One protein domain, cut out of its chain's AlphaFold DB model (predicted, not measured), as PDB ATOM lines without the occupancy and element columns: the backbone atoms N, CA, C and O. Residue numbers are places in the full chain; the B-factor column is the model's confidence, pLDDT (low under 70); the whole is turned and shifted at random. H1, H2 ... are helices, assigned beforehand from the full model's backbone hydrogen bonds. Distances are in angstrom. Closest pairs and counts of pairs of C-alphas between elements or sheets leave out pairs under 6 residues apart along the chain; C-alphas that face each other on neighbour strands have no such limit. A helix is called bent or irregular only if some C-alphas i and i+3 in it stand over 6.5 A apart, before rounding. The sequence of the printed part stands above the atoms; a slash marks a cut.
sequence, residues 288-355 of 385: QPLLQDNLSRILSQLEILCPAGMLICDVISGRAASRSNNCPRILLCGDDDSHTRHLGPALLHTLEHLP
ATOM      1  N   GLN A 288      40.059 -13.963 -12.019       87.56
ATOM      2  CA  GLN A 288      38.745 -13.479 -12.411       87.56
ATOM      3  C   GLN A 288      37.928 -12.908 -11.239       87.56
ATOM      4  O   GLN A 288      37.549 -11.749 -11.350       87.56
ATOM      5  N   PRO A 289      37.713 -13.603 -10.103       90.50
ATOM      6  CA  PRO A 289      36.890 -13.052  -9.020       90.50
ATOM      7  C   PRO A 289      37.463 -11.775  -8.383       90.50
ATOM      8  O   PRO A 289      36.703 -10.997  -7.828       90.50
ATOM      9  N   LEU A 290      38.776 -11.540  -8.475       89.38
ATOM     10  CA  LEU A 290      39.430 -10.364  -7.891       89.38
ATOM     11  C   LEU A 290      39.350  -9.133  -8.800       89.38
ATOM     12  O   LEU A 290      39.301  -8.007  -8.320       89.38
ATOM     13  N   LEU A 291      39.381  -9.342 -10.120       89.81
ATOM     14  CA  LEU A 291      39.527  -8.268 -11.108       89.81
ATOM     15  C   LEU A 291      38.292  -8.059 -11.997       89.81
ATOM     16  O   LEU A 291      38.258  -7.090 -12.754       89.81
ATOM     17  N   GLN A 292      37.279  -8.931 -11.921       89.44
ATOM     18  CA  GLN A 292      36.072  -8.843 -12.753       89.44
ATOM     19  C   GLN A 292      35.317  -7.524 -12.545       89.44
ATOM     20  O   GLN A 292      34.890  -6.918 -13.527       89.44
ATOM     21  N   ASP A 293      35.193  -7.063 -11.298       91.31
ATOM     22  CA  ASP A 293      34.494  -5.813 -10.967       91.31
ATOM     23  C   ASP A 293      35.240  -4.583 -11.488       91.31
ATOM     24  O   ASP A 293      34.638  -3.611 -11.940       91.31
ATOM     25  N   ASN A 294      36.571  -4.630 -11.481       90.19
ATOM     26  CA  ASN A 294      37.381  -3.563 -12.058       90.19
ATOM     27  C   ASN A 294      37.236  -3.544 -13.583       90.19
ATOM     28  O   ASN A 294      37.060  -2.480 -14.170       90.19
ATOM     29  N   LEU A 295      37.240  -4.716 -14.226       89.44
ATOM     30  CA  LEU A 295      37.036  -4.827 -15.668       89.44
ATOM     31  C   LEU A 295      35.650  -4.317 -16.093       89.44
ATOM     32  O   LEU A 295      35.556  -3.579 -17.070       89.44
ATOM     33  N   SER A 296      34.585  -4.660 -15.362       90.25
ATOM     34  CA  SER A 296      33.229  -4.185 -15.671       90.25
ATOM     35  C   SER A 296      33.092  -2.670 -15.492       90.25
ATOM     36  O   SER A 296      32.492  -2.012 -16.340       90.25
ATOM     37  N   ARG A 297      33.722  -2.090 -14.460       90.31
ATOM     38  CA  ARG A 297      33.799  -0.631 -14.280       90.31
ATOM     39  C   ARG A 297      34.508   0.050 -15.448       90.31
ATOM     40  O   ARG A 297      33.974   1.016 -15.986       90.31
ATOM     41  N   ILE A 298      35.657  -0.472 -15.884       88.50
ATOM     42  CA  ILE A 298      36.392   0.090 -17.029       88.50
ATOM     43  C   ILE A 298      35.539   0.021 -18.303       88.50
ATOM     44  O   ILE A 298      35.470   1.002 -19.040       88.50
ATOM     45  N   LEU A 299      34.848  -1.098 -18.548       87.50
ATOM     46  CA  LEU A 299      33.939  -1.227 -19.692       87.50
ATOM     47  C   LEU A 299      32.775  -0.230 -19.622       87.50
ATOM     48  O   LEU A 299      32.480   0.417 -20.620       87.50
ATOM     49  N   SER A 300      32.173  -0.029 -18.446       86.88
ATOM     50  CA  SER A 300      31.100   0.962 -18.279       86.88
ATOM     51  C   SER A 300      31.576   2.400 -18.529       86.88
ATOM     52  O   SER A 300      30.868   3.195 -19.140       86.88
ATOM     53  N   GLN A 301      32.808   2.739 -18.133       86.56
ATOM     54  CA  GLN A 301      33.407   4.040 -18.448       86.56
ATOM     55  C   GLN A 301      33.710   4.176 -19.944       86.56
ATOM     56  O   GLN A 301      33.491   5.234 -20.529       86.56
ATOM     57  N   LEU A 302      34.174   3.098 -20.577       85.12
ATOM     58  CA  LEU A 302      34.392   3.033 -22.019       85.12
ATOM     59  C   LEU A 302      33.107   3.262 -22.814       85.12
ATOM     60  O   LEU A 302      33.152   3.960 -23.822       85.12
ATOM     61  N   GLU A 303      31.980   2.714 -22.367       82.25
ATOM     62  CA  GLU A 303      30.670   2.917 -22.995       82.25
ATOM     63  C   GLU A 303      30.206   4.376 -22.929       82.25
ATOM     64  O   GLU A 303      29.561   4.850 -23.860       82.25
ATOM     65  N   ILE A 304      30.577   5.106 -21.872       82.00
ATOM     66  CA  ILE A 304      30.281   6.539 -21.731       82.00
ATOM     67  C   ILE A 304      31.198   7.384 -22.630       82.00
ATOM     68  O   ILE A 304      30.766   8.387 -23.197       82.00
ATOM     69  N   LEU A 305      32.475   7.006 -22.745       81.44
ATOM     70  CA  LEU A 305      33.483   7.760 -23.498       81.44
ATOM     71  C   LEU A 305      33.417   7.516 -25.012       81.44
ATOM     72  O   LEU A 305      33.742   8.410 -25.798       81.44
ATOM     73  N   CYS A 306      33.055   6.303 -25.429       76.56
ATOM     74  CA  CYS A 306      33.004   5.919 -26.833       76.56
ATOM     75  C   CYS A 306      31.662   6.314 -27.474       76.56
ATOM     76  O   CYS A 306      30.616   6.208 -26.838       76.56
ATOM     77  N   PRO A 307      31.645   6.700 -28.764       70.75
ATOM     78  CA  PRO A 307      30.402   6.942 -29.487       70.75
ATOM     79  C   PRO A 307      29.490   5.711 -29.500       70.75
ATOM     80  O   PRO A 307      29.956   4.574 -29.629       70.75
ATOM     81  N   ALA A 308      28.177   5.951 -29.448       63.66
ATOM     82  CA  ALA A 308      27.177   4.893 -29.506       63.66
ATOM     83  C   ALA A 308      27.384   4.000 -30.743       63.66
ATOM     84  O   ALA A 308      27.513   4.485 -31.870       63.66
ATOM     85  N   GLY A 309      27.436   2.684 -30.524       62.16
ATOM     86  CA  GLY A 309      27.633   1.691 -31.580       62.16
ATOM     87  C   GLY A 309      29.088   1.378 -31.938       62.16
ATOM     88  O   GLY A 309      29.306   0.434 -32.688       62.16
ATOM     89  N   MET A 310      30.086   2.092 -31.394       66.56
ATOM     90  CA  MET A 310      31.504   1.783 -31.654       66.56
ATOM     91  C   MET A 310      31.946   0.474 -30.991       66.56
ATOM     92  O   MET A 310      32.718  -0.277 -31.570       66.56
ATOM     93  N   LEU A 311      31.440   0.201 -29.790       64.88
ATOM     94  CA  LEU A 311      31.727  -1.021 -29.027       64.88
ATOM     95  C   LEU A 311      30.748  -2.164 -29.355       64.88
ATOM     96  O   LEU A 311      30.769  -3.213 -28.713       64.88
ATOM     97  N   ILE A 312      29.853  -1.941 -30.325       59.53
ATOM     98  CA  ILE A 312      28.842  -2.902 -30.765       59.53
ATOM     99  C   ILE A 312      29.302  -3.488 -32.105       59.53
ATOM    100  O   ILE A 312      29.853  -2.793 -32.954       59.53
ATOM    101  N   CYS A 313      29.061  -4.784 -32.298       53.59
ATOM    102  CA  CYS A 313      29.562  -5.641 -33.383       53.59
ATOM    103  C   CYS A 313      29.011  -5.307 -34.802       53.59
ATOM    104  O   CYS A 313      28.841  -6.199 -35.643       53.59
ATOM    105  N   ASP A 314      28.677  -4.040 -35.086       48.94
ATOM    106  CA  ASP A 314      27.807  -3.650 -36.202       48.94
ATOM    107  C   ASP A 314      28.458  -2.992 -37.422       48.94
ATOM    108  O   ASP A 314      27.815  -2.917 -38.472       48.94
ATOM    109  N   VAL A 315      29.737  -2.618 -37.391       50.84
ATOM    110  CA  VAL A 315      30.294  -1.794 -38.477       50.84
ATOM    111  C   VAL A 315      30.967  -2.629 -39.577       50.84
ATOM    112  O   VAL A 315      32.166  -2.872 -39.566       50.84
ATOM    113  N   ILE A 316      30.180  -3.016 -40.586       47.28
ATOM    114  CA  ILE A 316      30.641  -3.633 -41.854       47.28
ATOM    115  C   ILE A 316      31.231  -2.579 -42.805       47.28
ATOM    116  O   ILE A 316      31.990  -2.891 -43.715       47.28
ATOM    117  N   SER A 317      30.864  -1.310 -42.624       44.25
ATOM    118  CA  SER A 317      31.139  -0.263 -43.613       44.25
ATOM    119  C   SER A 317      32.507   0.414 -43.456       44.25
ATOM    120  O   SER A 317      32.801   1.315 -44.242       44.25
ATOM    121  N   GLY A 318      33.300   0.101 -42.425       43.50
ATOM    122  CA  GLY A 318      34.495   0.901 -42.098       43.50
ATOM    123  C   GLY A 318      34.194   2.400 -41.905       43.50
ATOM    124  O   GLY A 318      35.082   3.240 -41.981       43.50
ATOM    125  N   ARG A 319      32.922   2.767 -41.696       41.41
ATOM    126  CA  ARG A 319      32.472   4.143 -41.481       41.41
ATOM    127  C   ARG A 319      31.664   4.170 -40.200       41.41
ATOM    128  O   ARG A 319      30.570   3.611 -40.142       41.41
ATOM    129  N   ALA A 320      32.232   4.798 -39.176       44.12
ATOM    130  CA  ALA A 320      31.522   5.114 -37.949       44.12
ATOM    131  C   ALA A 320      30.249   5.912 -38.282       44.12
ATOM    132  O   ALA A 320      30.286   6.840 -39.092       44.12
ATOM    133  N   ALA A 321      29.128   5.547 -37.651       46.34
ATOM    134  CA  ALA A 321      27.818   6.171 -37.858       46.34
ATOM    135  C   ALA A 321      27.765   7.651 -37.424       46.34
ATOM    136  O   ALA A 321      26.827   8.363 -37.770       46.34
ATOM    137  N   SER A 322      28.785   8.145 -36.717       48.69
ATOM    138  CA  SER A 322      28.979   9.573 -36.485       48.69
ATOM    139  C   SER A 322      30.463   9.937 -36.558       48.69
ATOM    140  O   SER A 322      31.327   9.204 -36.071       48.69
ATOM    141  N   ARG A 323      30.769  11.089 -37.164       47.00
ATOM    142  CA  ARG A 323      32.058  11.768 -36.980       47.00
ATOM    143  C   ARG A 323      32.067  12.364 -35.575       47.00
ATOM    144  O   ARG A 323      31.760  13.534 -35.384       47.00
ATOM    145  N   SER A 324      32.368  11.535 -34.587       51.97
ATOM    146  CA  SER A 324      32.779  12.013 -33.274       51.97
ATOM    147  C   SER A 324      34.167  12.641 -33.412       51.97
ATOM    148  O   SER A 324      35.110  11.958 -33.802       51.97
ATOM    149  N   ASN A 325      34.304  13.928 -33.083       53.78
ATOM    150  CA  ASN A 325      35.616  14.579 -32.956       53.78
ATOM    151  C   ASN A 325      36.394  14.097 -31.716       53.78
ATOM    152  O   ASN A 325      37.563  14.441 -31.555       53.78
ATOM    153  N   ASN A 326      35.769  13.299 -30.845       63.78
ATOM    154  CA  ASN A 326      36.431  12.713 -29.692       63.78
ATOM    155  C   ASN A 326      37.088  11.389 -30.085       63.78
ATOM    156  O   ASN A 326      36.403  10.407 -30.375       63.78
ATOM    157  N   CYS A 327      38.421  11.369 -30.046       69.88
ATOM    158  CA  CYS A 327      39.204  10.145 -29.921       69.88
ATOM    159  C   CYS A 327      39.283   9.809 -28.424       69.88
ATOM    160  O   CYS A 327      40.064  10.466 -27.726       69.88
ATOM    161  N   PRO A 328      38.486   8.856 -27.902       78.88
ATOM    162  CA  PRO A 328      38.535   8.506 -26.489       78.88
ATOM    163  C   PRO A 328      39.939   8.004 -26.140       78.88
ATOM    164  O   PRO A 328      40.512   7.172 -26.841       78.88
ATOM    165  N   ARG A 329      40.510   8.547 -25.064       84.94
ATOM    166  CA  ARG A 329      41.822   8.156 -24.540       84.94
ATOM    167  C   ARG A 329      41.628   7.630 -23.135       84.94
ATOM    168  O   ARG A 329      40.941   8.260 -22.336       84.94
ATOM    169  N   ILE A 330      42.241   6.493 -22.847       86.81
ATOM    170  CA  ILE A 330      42.192   5.870 -21.530       86.81
ATOM    171  C   ILE A 330      43.610   5.550 -21.112       86.81
ATOM    172  O   ILE A 330      44.397   5.017 -21.893       86.81
ATOM    173  N   LEU A 331      43.905   5.875 -19.862       88.62
ATOM    174  CA  LEU A 331      45.117   5.477 -19.176       88.62
ATOM    175  C   LEU A 331      44.707   4.541 -18.039       88.62
ATOM    176  O   LEU A 331      43.877   4.903 -17.208       88.62
ATOM    177  N   LEU A 332      45.258   3.329 -18.030       87.88
ATOM    178  CA  LEU A 332      45.090   2.390 -16.925       87.88
ATOM    179  C   LEU A 332      46.273   2.571 -15.975       87.88
ATOM    180  O   LEU A 332      47.411   2.343 -16.376       87.88
ATOM    181  N   CYS A 333      45.995   2.966 -14.735       87.75
ATOM    182  CA  CYS A 333      46.987   3.090 -13.670       87.75
ATOM    183  C   CYS A 333      46.636   2.138 -12.527       87.75
ATOM    184  O   CYS A 333      45.461   1.910 -12.236       87.75
ATOM    185  N   GLY A 334      47.656   1.616 -11.861       86.19
ATOM    186  CA  GLY A 334      47.523   0.863 -10.623       86.19
ATOM    187  C   GLY A 334      48.880   0.741  -9.947       86.19
ATOM    188  O   GLY A 334      49.904   0.838 -10.620       86.19
ATOM    189  N   ASP A 335      48.868   0.524  -8.636       84.56
ATOM    190  CA  ASP A 335      50.096   0.396  -7.840       84.56
ATOM    191  C   ASP A 335      50.862  -0.904  -8.162       84.56
ATOM    192  O   ASP A 335      52.083  -0.958  -8.039       84.56
ATOM    193  N   ASP A 336      50.148  -1.922  -8.662       85.31
ATOM    194  CA  ASP A 336      50.688  -3.219  -9.082       85.31
ATOM    195  C   ASP A 336      50.607  -3.417 -10.602       85.31
ATOM    196  O   ASP A 336      49.660  -2.956 -11.239       85.31
ATOM    197  N   ASP A 337      51.449  -4.292 -11.166       84.56
ATOM    198  CA  ASP A 337      51.436  -4.730 -12.582       84.56
ATOM    199  C   ASP A 337      50.159  -5.481 -13.034       84.56
ATOM    200  O   ASP A 337      50.068  -6.018 -14.144       84.56
ATOM    201  N   SER A 338      49.132  -5.569 -12.188       83.06
ATOM    202  CA  SER A 338      47.870  -6.247 -12.505       83.06
ATOM    203  C   SER A 338      47.132  -5.596 -13.685       83.06
ATOM    204  O   SER A 338      46.500  -6.293 -14.492       83.06
ATOM    205  N   HIS A 339      47.254  -4.274 -13.831       82.25
ATOM    206  CA  HIS A 339      46.609  -3.512 -14.893       82.25
ATOM    207  C   HIS A 339      47.215  -3.809 -16.272       82.25
ATOM    208  O   HIS A 339      46.471  -4.076 -17.218       82.25
ATOM    209  N   THR A 340      48.547  -3.864 -16.379       83.12
ATOM    210  CA  THR A 340      49.259  -4.202 -17.623       83.12
ATOM    211  C   THR A 340      49.165  -5.691 -17.952       83.12
ATOM    212  O   THR A 340      48.908  -6.060 -19.098       83.12
ATOM    213  N   ARG A 341      49.327  -6.572 -16.957       84.38
ATOM    214  CA  ARG A 341      49.435  -8.023 -17.180       84.38
ATOM    215  C   ARG A 341      48.095  -8.737 -17.340       84.38
ATOM    216  O   ARG A 341      48.037  -9.765 -18.020       84.38
ATOM    217  N   HIS A 342      47.037  -8.248 -16.693       88.12
ATOM    218  CA  HIS A 342      45.748  -8.944 -16.634       88.12
ATOM    219  C   HIS A 342      44.592  -8.113 -17.188       88.12
ATOM    220  O   HIS A 342      43.891  -8.604 -18.072       88.12
ATOM    221  N   LEU A 343      44.389  -6.881 -16.708       88.56
ATOM    222  CA  LEU A 343      43.230  -6.074 -17.110       88.56
ATOM    223  C   LEU A 343      43.307  -5.620 -18.571       88.56
ATOM    224  O   LEU A 343      42.335  -5.808 -19.296       88.56
ATOM    225  N   GLY A 344      44.447  -5.091 -19.026       88.19
ATOM    226  CA  GLY A 344      44.639  -4.663 -20.417       88.19
ATOM    227  C   GLY A 344      44.367  -5.786 -21.431       88.19
ATOM    228  O   GLY A 344      43.477  -5.646 -22.272       88.19
ATOM    229  N   PRO A 345      45.045  -6.946 -21.321       88.25
ATOM    230  CA  PRO A 345      44.772  -8.125 -22.142       88.25
ATOM    231  C   PRO A 345      43.317  -8.598 -22.118       88.25
ATOM    232  O   PRO A 345      42.777  -8.981 -23.161       88.25
ATOM    233  N   ALA A 346      42.679  -8.568 -20.945       87.44
ATOM    234  CA  ALA A 346      41.293  -8.990 -20.779       87.44
ATOM    235  C   ALA A 346      40.302  -8.010 -21.414       87.44
ATOM    236  O   ALA A 346      39.311  -8.441 -22.001       87.44
ATOM    237  N   LEU A 347      40.597  -6.714 -21.361       88.44
ATOM    238  CA  LEU A 347      39.827  -5.673 -22.030       88.44
ATOM    239  C   LEU A 347      39.910  -5.823 -23.552       88.44
ATOM    240  O   LEU A 347      38.881  -5.845 -24.230       88.44
ATOM    241  N   LEU A 348      41.113  -6.040 -24.092       86.44
ATOM    242  CA  LEU A 348      41.294  -6.336 -25.518       86.44
ATOM    243  C   LEU A 348      40.574  -7.626 -25.932       86.44
ATOM    244  O   LEU A 348      40.014  -7.700 -27.020       86.44
ATOM    245  N   HIS A 349      40.536  -8.629 -25.052       85.69
ATOM    246  CA  HIS A 349      39.785  -9.861 -25.284       85.69
ATOM    247  C   HIS A 349      38.272  -9.620 -25.350       85.69
ATOM    248  O   HIS A 349      37.595 -10.223 -26.179       85.69
ATOM    249  N   THR A 350      37.712  -8.755 -24.500       82.62
ATOM    250  CA  THR A 350      36.285  -8.394 -24.590       82.62
ATOM    251  C   THR A 350      35.958  -7.573 -25.836       82.62
ATOM    252  O   THR A 350      34.866  -7.698 -26.386       82.62
ATOM    253  N   LEU A 351      36.922  -6.793 -26.327       81.38
ATOM    254  CA  LEU A 351      36.800  -5.949 -27.515       81.38
ATOM    255  C   LEU A 351      37.357  -6.615 -28.784       81.38
ATOM    256  O   LEU A 351      37.730  -5.931 -29.729       81.38
ATOM    257  N   GLU A 352      37.379  -7.949 -28.844       77.69
ATOM    258  CA  GLU A 352      37.982  -8.711 -29.954       77.69
ATOM    259  C   GLU A 352      37.351  -8.462 -31.338       77.69
ATOM    260  O   GLU A 352      37.899  -8.885 -32.352       77.69
ATOM    261  N   HIS A 353      36.182  -7.819 -31.392       74.69
ATOM    262  CA  HIS A 353      35.518  -7.441 -32.639       74.69
ATOM    263  C   HIS A 353      36.145  -6.198 -33.290       74.69
ATOM    264  O   HIS A 353      35.869  -5.923 -34.458       74.69
ATOM    265  N   LEU A 354      36.975  -5.456 -32.551       77.25
ATOM    266  CA  LEU A 354      37.690  -4.287 -33.045       77.25
ATOM    267  C   LEU A 354      39.094  -4.678 -33.524       77.25
ATOM    268  O   LEU A 354      39.751  -5.517 -32.899       77.25
ATOM    269  N   PRO A 355      39.594  -4.064 -34.611       73.88
ATOM    270  CA  PRO A 355      40.987  -4.218 -34.997       73.88
ATOM    271  C   PRO A 355      41.884  -3.658 -33.888       73.88
ATOM    272  O   PRO A 355      41.718  -2.523 -33.443       73.88
TER     273      PRO A 355
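AT A GLANCE: This is residues 288 to 355 of the 385 residues of a protein of Eufriesea mexicana (UniProt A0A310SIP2). Two helices, H1 and H2, pack on each other at a steep angle; the loop between them, residues 306 to 337, swings out past H1's end to Ser 317 and returns to H2. The 68 printed residues hold H1 then H2 and no named strand: all helix, with 31 residues, under half, in named elements. The whole is elongated, 38 by 21 by 17 A, only just loose, close to compact, with a radius of gyration of the C-alphas of 13.4 A.

IN THESE COORDINATES: Find C-alpha 288 at (38.745, -13.479, -12.411); from there H1, residues 288 to 305, runs 24.5 A, irregular, with C-alphas 290 and 293 7.4 A apart. H2, residues 338 to 350, runs 16.9 A to C-alpha 350 at (36.285, -8.394, -24.590), only just irregular, with C-alphas 341 and 344 6.7 A apart.

HOW THE PARTS SIT: H1, with residues 291 to 299 alone, touches residues 343 to 347 of H2; look at their closest C-alphas, Leu 295 and Leu 343, 6.5 A apart. They run the same way at a steep tilt of 62 degrees. O i to N i+4 pairs are within hydrogen-bond range in 12 of 14 for H1 and 6 of 9 for H2.

THE WHOLE: The farthest C-alphas, Ser 317 and Asp 335, 40.5 A apart, lie in the long link. The printed part has no cut; pLDDT is under 70 at residues 308 to 327.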